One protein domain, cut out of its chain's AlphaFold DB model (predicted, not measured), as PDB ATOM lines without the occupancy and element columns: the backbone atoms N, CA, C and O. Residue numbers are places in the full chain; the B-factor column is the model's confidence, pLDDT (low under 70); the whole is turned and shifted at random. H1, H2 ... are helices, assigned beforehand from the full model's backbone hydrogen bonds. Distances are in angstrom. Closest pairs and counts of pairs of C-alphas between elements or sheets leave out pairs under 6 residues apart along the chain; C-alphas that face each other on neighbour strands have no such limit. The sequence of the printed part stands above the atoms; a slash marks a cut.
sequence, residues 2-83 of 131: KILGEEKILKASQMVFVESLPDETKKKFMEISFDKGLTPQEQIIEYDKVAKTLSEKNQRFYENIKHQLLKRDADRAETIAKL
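Overview. This is residues 2 to 83 of the 131 residues of an uncharacterized protein of Anisakis simplex (UniProt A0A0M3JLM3). The long helix H4 and helix H1 run side by side in opposite directions, and the shorter helices H2 and H3 form a second side-by-side pair; the two pairs meet near the links at residues 20 to 22 and 52 to 55 and spread from there like a V, most clearly between H1 and H2. Residues 77 to 83, of which 77 to 82 belong to H4, stick out beyond this body. The printed part has 82 residues with four named helices, in the order H1, H2, H3, H4, and no named strand; the class is all helix. It is only just compact, close to loose, with a radius of gyration of the C-alphas of 13.7 A, and its elongated outline spans 43 by 28 by 18 A.

Along the chain. H4, the longest helix, holds residues 56 to 82 and measures 39.1 A from its first to its last C-alpha, from (149.846, 151.453, 147.374) to (119.952, 141.867, 170.647). H1 holds residues 2 to 19, with C-alpha 2 at (128.777, 156.060, 170.921), and measures 26.3 A. H2, residues 23 to 34, and H3, residues 40 to 51, each measure 16.2 A.

Arrangement. H4 touches H1 with residues 61 to 72 alone. Their closest C-alphas, those of Ile 65 and Gln 14, are 6.7 A apart, and the two run opposite ways at a shallow tilt of 27 degrees. H1 and H2 form a helical hairpin but only just touch, with 3 pairs of C-alphas within 8 A. H1 touches H2 with residues 18 to 19 alone, and H2 touches H1 with residues 26 to 29 alone; their closest C-alphas, those of Val 18 and Lys 26, are 5.5 A apart. Their tilt is steep, 44 degrees, opposite ways. H2 and H3, a helical hairpin, touch and run opposite ways at a shallow tilt of 9 degrees, the closest C-alphas being those of Ile 32 and Gln 43, 6.0 A. H3 and H4, also a helical hairpin, only just touch, with 3 pairs of C-alphas within 8 A, between residue 51 and residues 58 to 62. Their closest C-alphas are those of Ala 51 and Gln 59, 5.7 A, and they run opposite ways at a shallow tilt of 15 degrees. The helix packing is mostly aligned, with 3 of 4 touching pairs at a shallow tilt. H1 and H3 are apart, as are H2 and H4. In H2, H3 and H4 every O i to N i+4 pair is within hydrogen-bond range; in H1, 13 of 14 are.

Size, cuts and confidence. The two C-alphas farthest apart, those of Glu 24 and Leu 83, are 43.5 A from each other. The printed part has no cut, and its three links, H1 to H2, H2 to H3 and H3 to H4, are tight. The mean pLDDT of the printed part is 81.8; residues 2 to 8 and residue 36 are under 70.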
ATOM      1  N   LYS A   2     127.464 156.172 171.611       48.53
ATOM      2  CA  LYS A   2     128.777 156.060 170.921       48.53
ATOM      3  C   LYS A   2     128.686 155.714 169.421       48.53
ATOM      4  O   LYS A   2     129.367 156.337 168.617       48.53
ATOM      5  N   ILE A   3     127.763 154.821 169.054       51.97
ATOM      6  CA  ILE A   3     127.602 154.287 167.685       51.97
ATOM      7  C   ILE A   3     127.344 155.400 166.647       51.97
ATOM      8  O   ILE A   3     127.966 155.429 165.591       51.97
ATOM      9  N   LEU A   4     126.499 156.385 166.977       52.16
ATOM     10  CA  LEU A   4     126.165 157.508 166.084       52.16
ATOM     11  C   LEU A   4     127.337 158.478 165.845       52.16
ATOM     12  O   LEU A   4     127.373 159.157 164.820       52.16
ATOM     13  N   GLY A   5     128.274 158.587 166.794       55.84
ATOM     14  CA  GLY A   5     129.462 159.434 166.656       55.84
ATOM     15  C   GLY A   5     130.510 158.797 165.744       55.84
ATOM     16  O   GLY A   5     131.013 159.444 164.829       55.84
ATOM     17  N   GLU A   6     130.769 157.505 165.949       63.03
ATOM     18  CA  GLU A   6     131.700 156.705 165.144       63.03
ATOM     19  C   GLU A   6     131.222 156.579 163.686       63.03
ATOM     20  O   GLU A   6     132.013 156.722 162.755       63.03
ATOM     21  N   GLU A   7     129.908 156.450 163.470       64.94
ATOM     22  CA  GLU A   7     129.286 156.456 162.140       64.94
ATOM     23  C   GLU A   7     129.548 157.745 161.348       64.94
ATOM     24  O   GLU A   7     129.817 157.696 160.143       64.94
ATOM     25  N   LYS A   8     129.472 158.907 162.005       67.31
ATOM     26  CA  LYS A   8     129.710 160.206 161.355       67.31
ATOM     27  C   LYS A   8     131.178 160.401 161.000       67.31
ATOM     28  O   LYS A   8     131.471 160.915 159.924       67.31
ATOM     29  N   ILE A   9     132.084 159.962 161.873       73.19
ATOM     30  CA  ILE A   9     133.530 160.027 161.633       73.19
ATOM     31  C   ILE A   9     133.905 159.134 160.449       73.19
ATOM     32  O   ILE A   9     134.619 159.578 159.556       73.19
ATOM     33  N   LEU A  10     133.373 157.912 160.386       75.38
ATOM     34  CA  LEU A  10     133.660 156.991 159.288       75.38
ATOM     35  C   LEU A  10     133.144 157.514 157.936       75.38
ATOM     36  O   LEU A  10     133.868 157.465 156.942       75.38
ATOM     37  N   LYS A  11     131.936 158.098 157.905       71.00
ATOM     38  CA  LYS A  11     131.399 158.769 156.706       71.00
ATOM     39  C   LYS A  11     132.258 159.965 156.276       71.00
ATOM     40  O   LYS A  11     132.518 160.131 155.087       71.00
ATOM     41  N   ALA A  12     132.727 160.778 157.224       73.31
ATOM     42  CA  ALA A  12     133.614 161.902 156.928       73.31
ATOM     43  C   ALA A  12     134.962 161.428 156.359       73.31
ATOM     44  O   ALA A  12     135.414 161.960 155.349       73.31
ATOM     45  N   SER A  13     135.565 160.389 156.943       72.75
ATOM     46  CA  SER A  13     136.809 159.782 156.448       72.75
ATOM     47  C   SER A  13     136.673 159.249 155.022       72.75
ATOM     48  O   SER A  13     137.582 159.422 154.213       72.75
ATOM     49  N   GLN A  14     135.527 158.649 154.688       79.94
ATOM     50  CA  GLN A  14     135.237 158.179 153.335       79.94
ATOM     51  C   GLN A  14     135.134 159.340 152.336       79.94
ATOM     52  O   GLN A  14     135.700 159.268 151.246       79.94
ATOM     53  N   MET A  15     134.473 160.434 152.721       76.56
ATOM     54  CA  MET A  15     134.371 161.628 151.879       76.56
ATOM     55  C   MET A  15     135.739 162.287 151.668       76.56
ATOM     56  O   MET A  15     136.106 162.576 150.535       76.56
ATOM     57  N   VAL A  16     136.528 162.456 152.734       78.56
ATOM     58  CA  VAL A  16     137.887 163.020 152.657       78.56
ATOM     59  C   VAL A  16     138.798 162.159 151.782       78.56
ATOM     60  O   VAL A  16     139.573 162.702 151.000       78.56
ATOM     61  N   PHE A  17     138.685 160.830 151.864       84.25
ATOM     62  CA  PHE A  17     139.416 159.934 150.973       84.25
ATOM     63  C   PHE A  17     139.080 160.207 149.509       84.25
ATOM     64  O   PHE A  17     139.988 160.502 148.739       84.25
ATOM     65  N   VAL A  18     137.798 160.162 149.139       78.75
ATOM     66  CA  VAL A  18     137.352 160.357 147.751       78.75
ATOM     67  C   VAL A  18     137.738 161.743 147.225       78.75
ATOM     68  O   VAL A  18     138.186 161.860 146.088       78.75
ATOM     69  N   GLU A  19     137.637 162.781 148.055       76.94
ATOM     70  CA  GLU A  19     138.052 164.151 147.723       76.94
ATOM     71  C   GLU A  19     139.572 164.306 147.544       76.94
ATOM     72  O   GLU A  19     140.012 165.210 146.841       76.94
ATOM     73  N   SER A  20     140.380 163.429 148.146       81.44
ATOM     74  CA  SER A  20     141.844 163.442 148.004       81.44
ATOM     75  C   SER A  20     142.362 162.729 146.748       81.44
ATOM     76  O   SER A  20     143.563 162.766 146.467       81.44
ATOM     77  N   LEU A  21     141.483 162.044 146.009       85.94
ATOM     78  CA  LEU A  21     141.844 161.308 144.800       85.94
ATOM     79  C   LEU A  21     141.892 162.236 143.575       85.94
ATOM     80  O   LEU A  21     141.202 163.255 143.551       85.94
ATOM     81  N   PRO A  22     142.651 161.872 142.523       87.94
ATOM     82  CA  PRO A  22     142.607 162.579 141.246       87.94
ATOM     83  C   PRO A  22     141.182 162.648 140.690       87.94
ATOM     84  O   PRO A  22     140.423 161.688 140.842       87.94
ATOM     85  N   ASP A  23     140.843 163.733 139.989       85.06
ATOM     86  CA  ASP A  23     139.479 164.004 139.508       85.06
ATOM     87  C   ASP A  23     138.858 162.840 138.727       85.06
ATOM     88  O   ASP A  23     137.689 162.505 138.920       85.06
ATOM     89  N   GLU A  24     139.646 162.173 137.878       87.38
ATOM     90  CA  GLU A  24     139.174 161.026 137.099       87.38
ATOM     91  C   GLU A  24     138.801 159.837 137.998       87.38
ATOM     92  O   GLU A  24     137.782 159.178 137.791       87.38
ATOM     93  N   THR A  25     139.599 159.569 139.031       88.06
ATOM     94  CA  THR A  25     139.333 158.477 139.968       88.06
ATOM     95  C   THR A  25     138.210 158.831 140.934       88.06
ATOM     96  O   THR A  25     137.329 158.010 141.177       88.06
ATOM     97  N   LYS A  26     138.185 160.073 141.427       83.56
ATOM     98  CA  LYS A  26     137.086 160.628 142.219       83.56
ATOM     99  C   LYS A  26     135.754 160.476 141.485       83.56
ATOM    100  O   LYS A  26     134.784 160.005 142.074       83.56
ATOM    101  N   LYS A  27     135.716 160.810 140.191       83.88
ATOM    102  CA  LYS A  27     134.529 160.644 139.348       83.88
ATOM    103  C   LYS A  27     134.069 159.184 139.295       83.88
ATOM    104  O   LYS A  27     132.892 158.945 139.523       83.88
ATOM    105  N   LYS A  28     134.983 158.222 139.115       87.38
ATOM    106  CA  LYS A  28     134.657 156.779 139.128       87.38
ATOM    107  C   LYS A  28     134.048 156.333 140.463       87.38
ATOM    108  O   LYS A  28     133.029 155.652 140.470       87.38
ATOM    109  N   PHE A  29     134.615 156.760 141.598       85.44
ATOM    110  CA  PHE A  29     134.028 156.482 142.919       85.44
ATOM    111  C   PHE A  29     132.623 157.095 143.068       85.44
ATOM    112  O   PHE A  29     131.706 156.448 143.568       85.44
ATOM    113  N   MET A  30     132.425 158.327 142.601       81.81
ATOM    114  CA  MET A  30     131.120 158.989 142.664       81.81
ATOM    115  C   MET A  30     130.084 158.316 141.756       81.81
ATOM    116  O   MET A  30     128.947 158.120 142.173       81.81
ATOM    117  N   GLU A  31     130.463 157.916 140.542       84.25
ATOM    118  CA  GLU A  31     129.583 157.195 139.615       84.25
ATOM    119  C   GLU A  31     129.073 155.892 140.235       84.25
ATOM    120  O   GLU A  31     127.863 155.674 140.260       84.25
ATOM    121  N   ILE A  32     129.955 155.101 140.852       85.94
ATOM    122  CA  ILE A  32     129.571 153.875 141.571       85.94
ATOM    123  C   ILE A  32     128.623 154.191 142.746       85.94
ATOM    124  O   ILE A  32     127.645 153.474 142.955       85.94
ATOM    125  N   SER A  33     128.854 155.283 143.493       79.81
ATOM    126  CA  SER A  33     127.992 155.698 144.621       79.81
ATOM    127  C   SER A  33     126.559 156.033 144.198       79.81
ATOM    128  O   SER A  33     125.605 155.794 144.954       79.81
ATOM    129  N   PHE A  34     126.404 156.627 143.014       77.25
ATOM    130  CA  PHE A  34     125.115 157.087 142.497       77.25
ATOM    131  C   PHE A  34     124.448 156.111 141.530       77.25
ATOM    132  O   PHE A  34     123.287 156.339 141.180       77.25
ATOM    133  N   ASP A  35     125.126 155.028 141.145       77.62
ATOM    134  CA  ASP A  35     124.542 153.985 140.312       77.62
ATOM    135  C   ASP A  35     123.358 153.324 141.034       77.62
ATOM    136  O   ASP A  35     123.487 152.769 142.128       77.62
ATOM    137  N   LYS A  36     122.175 153.435 140.420       68.62
ATOM    138  CA  LYS A  36     120.911 152.896 140.938       68.62
ATOM    139  C   LYS A  36     120.743 151.404 140.641       68.62
ATOM    140  O   LYS A  36     119.854 150.788 141.221       68.62
ATOM    141  N   GLY A  37     121.537 150.856 139.722       79.56
ATOM    142  CA  GLY A  37     121.528 149.443 139.356       79.56
ATOM    143  C   GLY A  37     122.391 148.573 140.266       79.56
ATOM    144  O   GLY A  37     122.199 147.363 140.274       79.56
ATOM    145  N   LEU A  38     123.301 149.171 141.044       77.50
ATOM    146  CA  LEU A  38     124.198 148.439 141.933       77.50
ATOM    147  C   LEU A  38     123.624 148.330 143.346       77.50
ATOM    148  O   LEU A  38     123.288 149.322 143.997       77.50
ATOM    149  N   THR A  39     123.585 147.107 143.861       81.88
ATOM    150  CA  THR A  39     123.397 146.846 145.289       81.88
ATOM    151  C   THR A  39     124.624 147.306 146.089       81.88
ATOM    152  O   THR A  39     125.725 147.403 145.543       81.88
ATOM    153  N   PRO A  40     124.504 147.533 147.412       79.44
ATOM    154  CA  PRO A  40     125.652 147.912 148.242       79.44
ATOM    155  C   PRO A  40     126.842 146.941 148.157       79.44
ATOM    156  O   PRO A  40     127.991 147.363 148.246       79.44
ATOM    157  N   GLN A  41     126.584 145.645 147.963       81.25
ATOM    158  CA  GLN A  41     127.635 144.634 147.806       81.25
ATOM    159  C   GLN A  41     128.341 144.757 146.452       81.25
ATOM    160  O   GLN A  41     129.567 144.698 146.391       81.25
ATOM    161  N   GLU A  42     127.589 144.985 145.377       86.56
ATOM    162  CA  GLU A  42     128.158 145.204 144.044       86.56
ATOM    163  C   GLU A  42     128.948 146.514 143.979       86.56
ATOM    164  O   GLU A  42     130.025 146.549 143.390       86.56
ATOM    165  N   GLN A  43     128.490 147.563 144.668       84.44
ATOM    166  CA  GLN A  43     129.250 148.806 144.804       84.44
ATOM    167  C   GLN A  43     130.628 148.565 145.437       84.44
ATOM    168  O   GLN A  43     131.615 149.099 144.942       84.44
ATOM    169  N   ILE A  44     130.728 147.731 146.481       87.69
ATOM    170  CA  ILE A  44     132.021 147.364 147.092       87.69
ATOM    171  C   ILE A  44     132.933 146.663 146.077       87.69
ATOM    172  O   ILE A  44     134.124 146.966 146.017       87.69
ATOM    173  N   ILE A  45     132.385 145.768 145.251       89.88
ATOM    174  CA  ILE A  45     133.151 145.072 144.207       89.88
ATOM    175  C   ILE A  45     133.684 146.067 143.165       89.88
ATOM    176  O   ILE A  45     134.849 145.982 142.774       89.88
ATOM    177  N   GLU A  46     132.866 147.022 142.725       91.38
ATOM    178  CA  GLU A  46     133.303 148.054 141.779       91.38
ATOM    179  C   GLU A  46     134.327 149.010 142.408       91.38
ATOM    180  O   GLU A  46     135.342 149.328 141.782       91.38
ATOM    181  N   TYR A  47     134.146 149.404 143.673       91.25
ATOM    182  CA  TYR A  47     135.144 150.191 144.399       91.25
ATOM    183  C   TYR A  47     136.481 149.464 144.515       91.25
ATOM    184  O   TYR A  47     137.519 150.091 144.310       91.25
ATOM    185  N   ASP A  48     136.479 148.153 144.769       92.88
ATOM    186  CA  ASP A  48     137.700 147.344 144.822       92.88
ATOM    187  C   ASP A  48     138.447 147.361 143.480       92.88
ATOM    188  O   ASP A  48     139.679 147.428 143.450       92.88
ATOM    189  N   LYS A  49     137.722 147.327 142.354       93.38
ATOM    190  CA  LYS A  49     138.331 147.431 141.018       93.38
ATOM    191  C   LYS A  49     138.998 148.787 140.817       93.38
ATOM    192  O   LYS A  49     140.129 148.833 140.338       93.38
ATOM    193  N   VAL A  50     138.336 149.877 141.209       91.88
ATOM    194  CA  VAL A  50     138.913 151.226 141.107       91.88
ATOM    195  C   VAL A  50     140.108 151.366 142.052       91.88
ATOM    196  O   VAL A  50     141.168 151.843 141.642       91.88
ATOM    197  N   ALA A  51     139.989 150.885 143.290       90.94
ATOM    198  CA  ALA A  51     141.040 150.949 144.296       90.94
ATOM    199  C   ALA A  51     142.329 150.258 143.834       90.94
ATOM    200  O   ALA A  51     143.403 150.825 144.006       90.94
ATOM    201  N   LYS A  52     142.244 149.108 143.153       91.94
ATOM    202  CA  LYS A  52     143.412 148.392 142.594       91.94
ATOM    203  C   LYS A  52     144.248 149.204 141.601       91.94
ATOM    204  O   LYS A  52     145.396 148.849 141.351       91.94
ATOM    205  N   THR A  53     143.701 150.280 141.040       91.19
ATOM    206  CA  THR A  53     144.428 151.180 140.126       91.19
ATOM    207  C   THR A  53     145.128 152.339 140.846       91.19
ATOM    208  O   THR A  53     145.900 153.072 140.233       91.19
ATOM    209  N   LEU A  54     144.879 152.512 142.150       90.81
ATOM    210  CA  LEU A  54     145.495 153.548 142.979       90.81
ATOM    211  C   LEU A  54     146.928 153.184 143.387       90.81
ATOM    212  O   LEU A  54     147.341 152.030 143.318       90.81
ATOM    213  N   SER A  55     147.673 154.167 143.896       91.19
ATOM    214  CA  SER A  55     148.962 153.927 144.555       91.19
ATOM    215  C   SER A  55     148.806 153.065 145.814       91.19
ATOM    216  O   SER A  55     147.762 153.088 146.467       91.19
ATOM    217  N   GLU A  56     149.866 152.359 146.215       90.44
ATOM    218  CA  GLU A  56     149.846 151.453 147.374       90.44
ATOM    219  C   GLU A  56     149.368 152.140 148.668       90.44
ATOM    220  O   GLU A  56     148.590 151.578 149.438       90.44
ATOM    221  N   LYS A  57     149.767 153.400 148.887       89.38
ATOM    222  CA  LYS A  57     149.309 154.200 150.034       89.38
ATOM    223  C   LYS A  57     147.787 154.383 150.027       89.38
ATOM    224  O   LYS A  57     147.143 154.204 151.059       89.38
ATOM    225  N   ASN A  58     147.222 154.732 148.875       87.38
ATOM    226  CA  ASN A  58     145.792 154.988 148.732       87.38
ATOM    227  C   ASN A  58     144.980 153.687 148.761       87.38
ATOM    228  O   ASN A  58     143.897 153.671 149.339       87.38
ATOM    229  N   GLN A  59     145.530 152.591 148.231       91.69
ATOM    230  CA  GLN A  59     144.959 151.248 148.376       91.69
ATOM    231  C   GLN A  59     144.842 150.845 149.847       91.69
ATOM    232  O   GLN A  59     143.763 150.477 150.300       91.69
ATOM    233  N   ARG A  60     145.924 150.982 150.625       88.81
ATOM    234  CA  ARG A  60     145.909 150.667 152.065       88.81
ATOM    235  C   ARG A  60     144.899 151.520 152.832       88.81
ATOM    236  O   ARG A  60     144.238 151.020 153.739       88.81
ATOM    237  N   PHE A  61     144.771 152.800 152.480       87.19
ATOM    238  CA  PHE A  61     143.796 153.683 153.120       87.19
ATOM    239  C   PHE A  61     142.352 153.286 152.787       87.19
ATOM    240  O   PHE A  61     141.516 153.226 153.689       87.19
ATOM    241  N   TYR A  62     142.080 152.944 151.524       91.12
ATOM    242  CA  TYR A  62     140.797 152.394 151.097       91.12
ATOM    243  C   TYR A  62     140.453 151.098 151.844       91.12
ATOM    244  O   TYR A  62     139.367 151.002 152.412       91.12
ATOM    245  N   GLU A  63     141.382 150.140 151.924       91.38
ATOM    246  CA  GLU A  63     141.168 148.874 152.641       91.38
ATOM    247  C   GLU A  63     140.868 149.098 154.129       91.38
ATOM    248  O   GLU A  63     139.983 148.453 154.690       91.38
ATOM    249  N   ASN A  64     141.529 150.066 154.771       88.56
ATOM    250  CA  ASN A  64     141.217 150.426 156.153       88.56
ATOM    251  C   ASN A  64     139.793 150.994 156.298       88.56
ATOM    252  O   ASN A  64     139.065 150.591 157.207       88.56
ATOM    253  N   ILE A  65     139.363 151.891 155.401       86.75
ATOM    254  CA  ILE A  65     137.988 152.422 155.402       86.75
ATOM    255  C   ILE A  65     136.976 151.293 155.171       86.75
ATOM    256  O   ILE A  65     136.001 151.178 155.914       86.75
ATOM    257  N   LYS A  66     137.224 150.435 154.179       89.00
ATOM    258  CA  LYS A  66     136.383 149.279 153.849       89.00
ATOM    259  C   LYS A  66     136.241 148.332 155.037       89.00
ATOM    260  O   LYS A  66     135.123 147.973 155.398       89.00
ATOM    261  N   HIS A  67     137.345 147.972 155.686       89.25
ATOM    262  CA  HIS A  67     137.324 147.116 156.870       89.25
ATOM    263  C   HIS A  67     136.509 147.740 158.015       89.25
ATOM    264  O   HIS A  67     135.702 147.057 158.643       89.25
ATOM    265  N   GLN A  68     136.668 149.044 158.269       84.19
ATOM    266  CA  GLN A  68     135.889 149.745 159.296       84.19
ATOM    267  C   GLN A  68     134.388 149.790 158.969       84.19
ATOM    268  O   GLN A  68     133.571 149.638 159.876       84.19
ATOM    269  N   LEU A  69     134.017 149.944 157.693       82.00
ATOM    270  CA  LEU A  69     132.619 149.902 157.245       82.00
ATOM    271  C   LEU A  69     131.998 148.518 157.448       82.00
ATOM    272  O   LEU A  69     130.936 148.417 158.056       82.00
ATOM    273  N   LEU A  70     132.687 147.461 157.012       84.88
ATOM    274  CA  LEU A  70     132.216 146.084 157.175       84.88
ATOM    275  C   LEU A  70     132.074 145.708 158.652       84.88
ATOM    276  O   LEU A  70     131.067 145.124 159.048       84.88
ATOM    277  N   LYS A  71     133.057 146.086 159.478       85.25
ATOM    278  CA  LYS A  71     132.996 145.859 160.922       85.25
ATOM    279  C   LYS A  71     131.810 146.589 161.550       85.25
ATOM    280  O   LYS A  71     131.066 145.981 162.309       85.25
ATOM    281  N   ARG A  72     131.596 147.862 161.203       82.44
ATOM    282  CA  ARG A  72     130.441 148.628 161.688       82.44
ATOM    283  C   ARG A  72     129.128 147.933 161.334       82.44
ATOM    284  O   ARG A  72     128.251 147.838 162.187       82.44
ATOM    285  N   ASP A  73     128.974 147.483 160.093       80.81
ATOM    286  CA  ASP A  73     127.730 146.852 159.643       80.81
ATOM    287  C   ASP A  73     127.473 145.530 160.376       80.81
ATOM    288  O   ASP A  73     126.340 145.269 160.785       80.81
ATOM    289  N   ALA A  74     128.527 144.752 160.639       82.31
ATOM    290  CA  ALA A  74     128.454 143.555 161.471       82.31
ATOM    291  C   ALA A  74     128.078 143.880 162.932       82.31
ATOM    292  O   ALA A  74     127.112 143.318 163.450       82.31
ATOM    293  N   ASP A  75     128.768 144.836 163.567       82.75
ATOM    294  CA  ASP A  75     128.516 145.258 164.955       82.75
ATOM    295  C   ASP A  75     127.087 145.817 165.117       82.75
ATOM    296  O   ASP A  75     126.395 145.574 166.114       82.75
ATOM    297  N   ARG A  76     126.602 146.552 164.107       78.88
ATOM    298  CA  ARG A  76     125.236 147.081 164.050       78.88
ATOM    299  C   ARG A  76     124.214 145.958 163.905       78.88
ATOM    300  O   ARG A  76     123.236 145.957 164.650       78.88
ATOM    301  N   ALA A  77     124.430 145.006 162.997       81.62
ATOM    302  CA  ALA A  77     123.540 143.858 162.823       81.62
ATOM    303  C   ALA A  77     123.436 143.027 164.113       81.62
ATOM    304  O   ALA A  77     122.333 142.679 164.541       81.62
ATOM    305  N   GLU A  78     124.565 142.789 164.784       84.81
ATOM    306  CA  GLU A  78     124.607 142.093 166.070       84.81
ATOM    307  C   GLU A  78     123.858 142.872 167.163       84.81
ATOM    308  O   GLU A  78     123.071 142.299 167.920       84.81
ATOM    309  N   THR A  79     124.054 144.191 167.228       81.88
ATOM    310  CA  THR A  79     123.360 145.048 168.197       81.88
ATOM    311  C   THR A  79     121.852 145.031 167.962       81.88
ATOM    312  O   THR A  79     121.096 144.833 168.910       81.88
ATOM    313  N   ILE A  80     121.399 145.176 166.711       78.19
ATOM    314  CA  ILE A  80     119.974 145.156 166.352       78.19
ATOM    315  C   ILE A  80     119.336 143.811 166.712       78.19
ATOM    316  O   ILE A  80     118.229 143.787 167.252       78.19
ATOM    317  N   ALA A  81     120.029 142.696 166.475       80.88
ATOM    318  CA  ALA A  81     119.531 141.368 166.826       80.88
ATOM    319  C   ALA A  81     119.273 141.208 168.337       80.88
ATOM    320  O   ALA A  81     118.331 140.516 168.730       80.88
ATOM    321  N   LYS A  82     120.066 141.887 169.178       83.94
ATOM    322  CA  LYS A  82     119.952 141.867 170.647       83.94
ATOM    323  C   LYS A  82     118.874 142.803 171.205       83.94
ATOM    324  O   LYS A  82     118.561 142.713 172.389       83.94
ATOM    325  N   LEU A  83     118.304 143.696 170.393       82.06
ATOM    326  CA  LEU A  83     117.254 144.619 170.838       82.06
ATOM    327  C   LEU A  83     115.900 143.919 171.001       82.06
ATOM    328  O   LEU A  83     115.631 142.884 170.383       82.06
TER     329      LEU A  83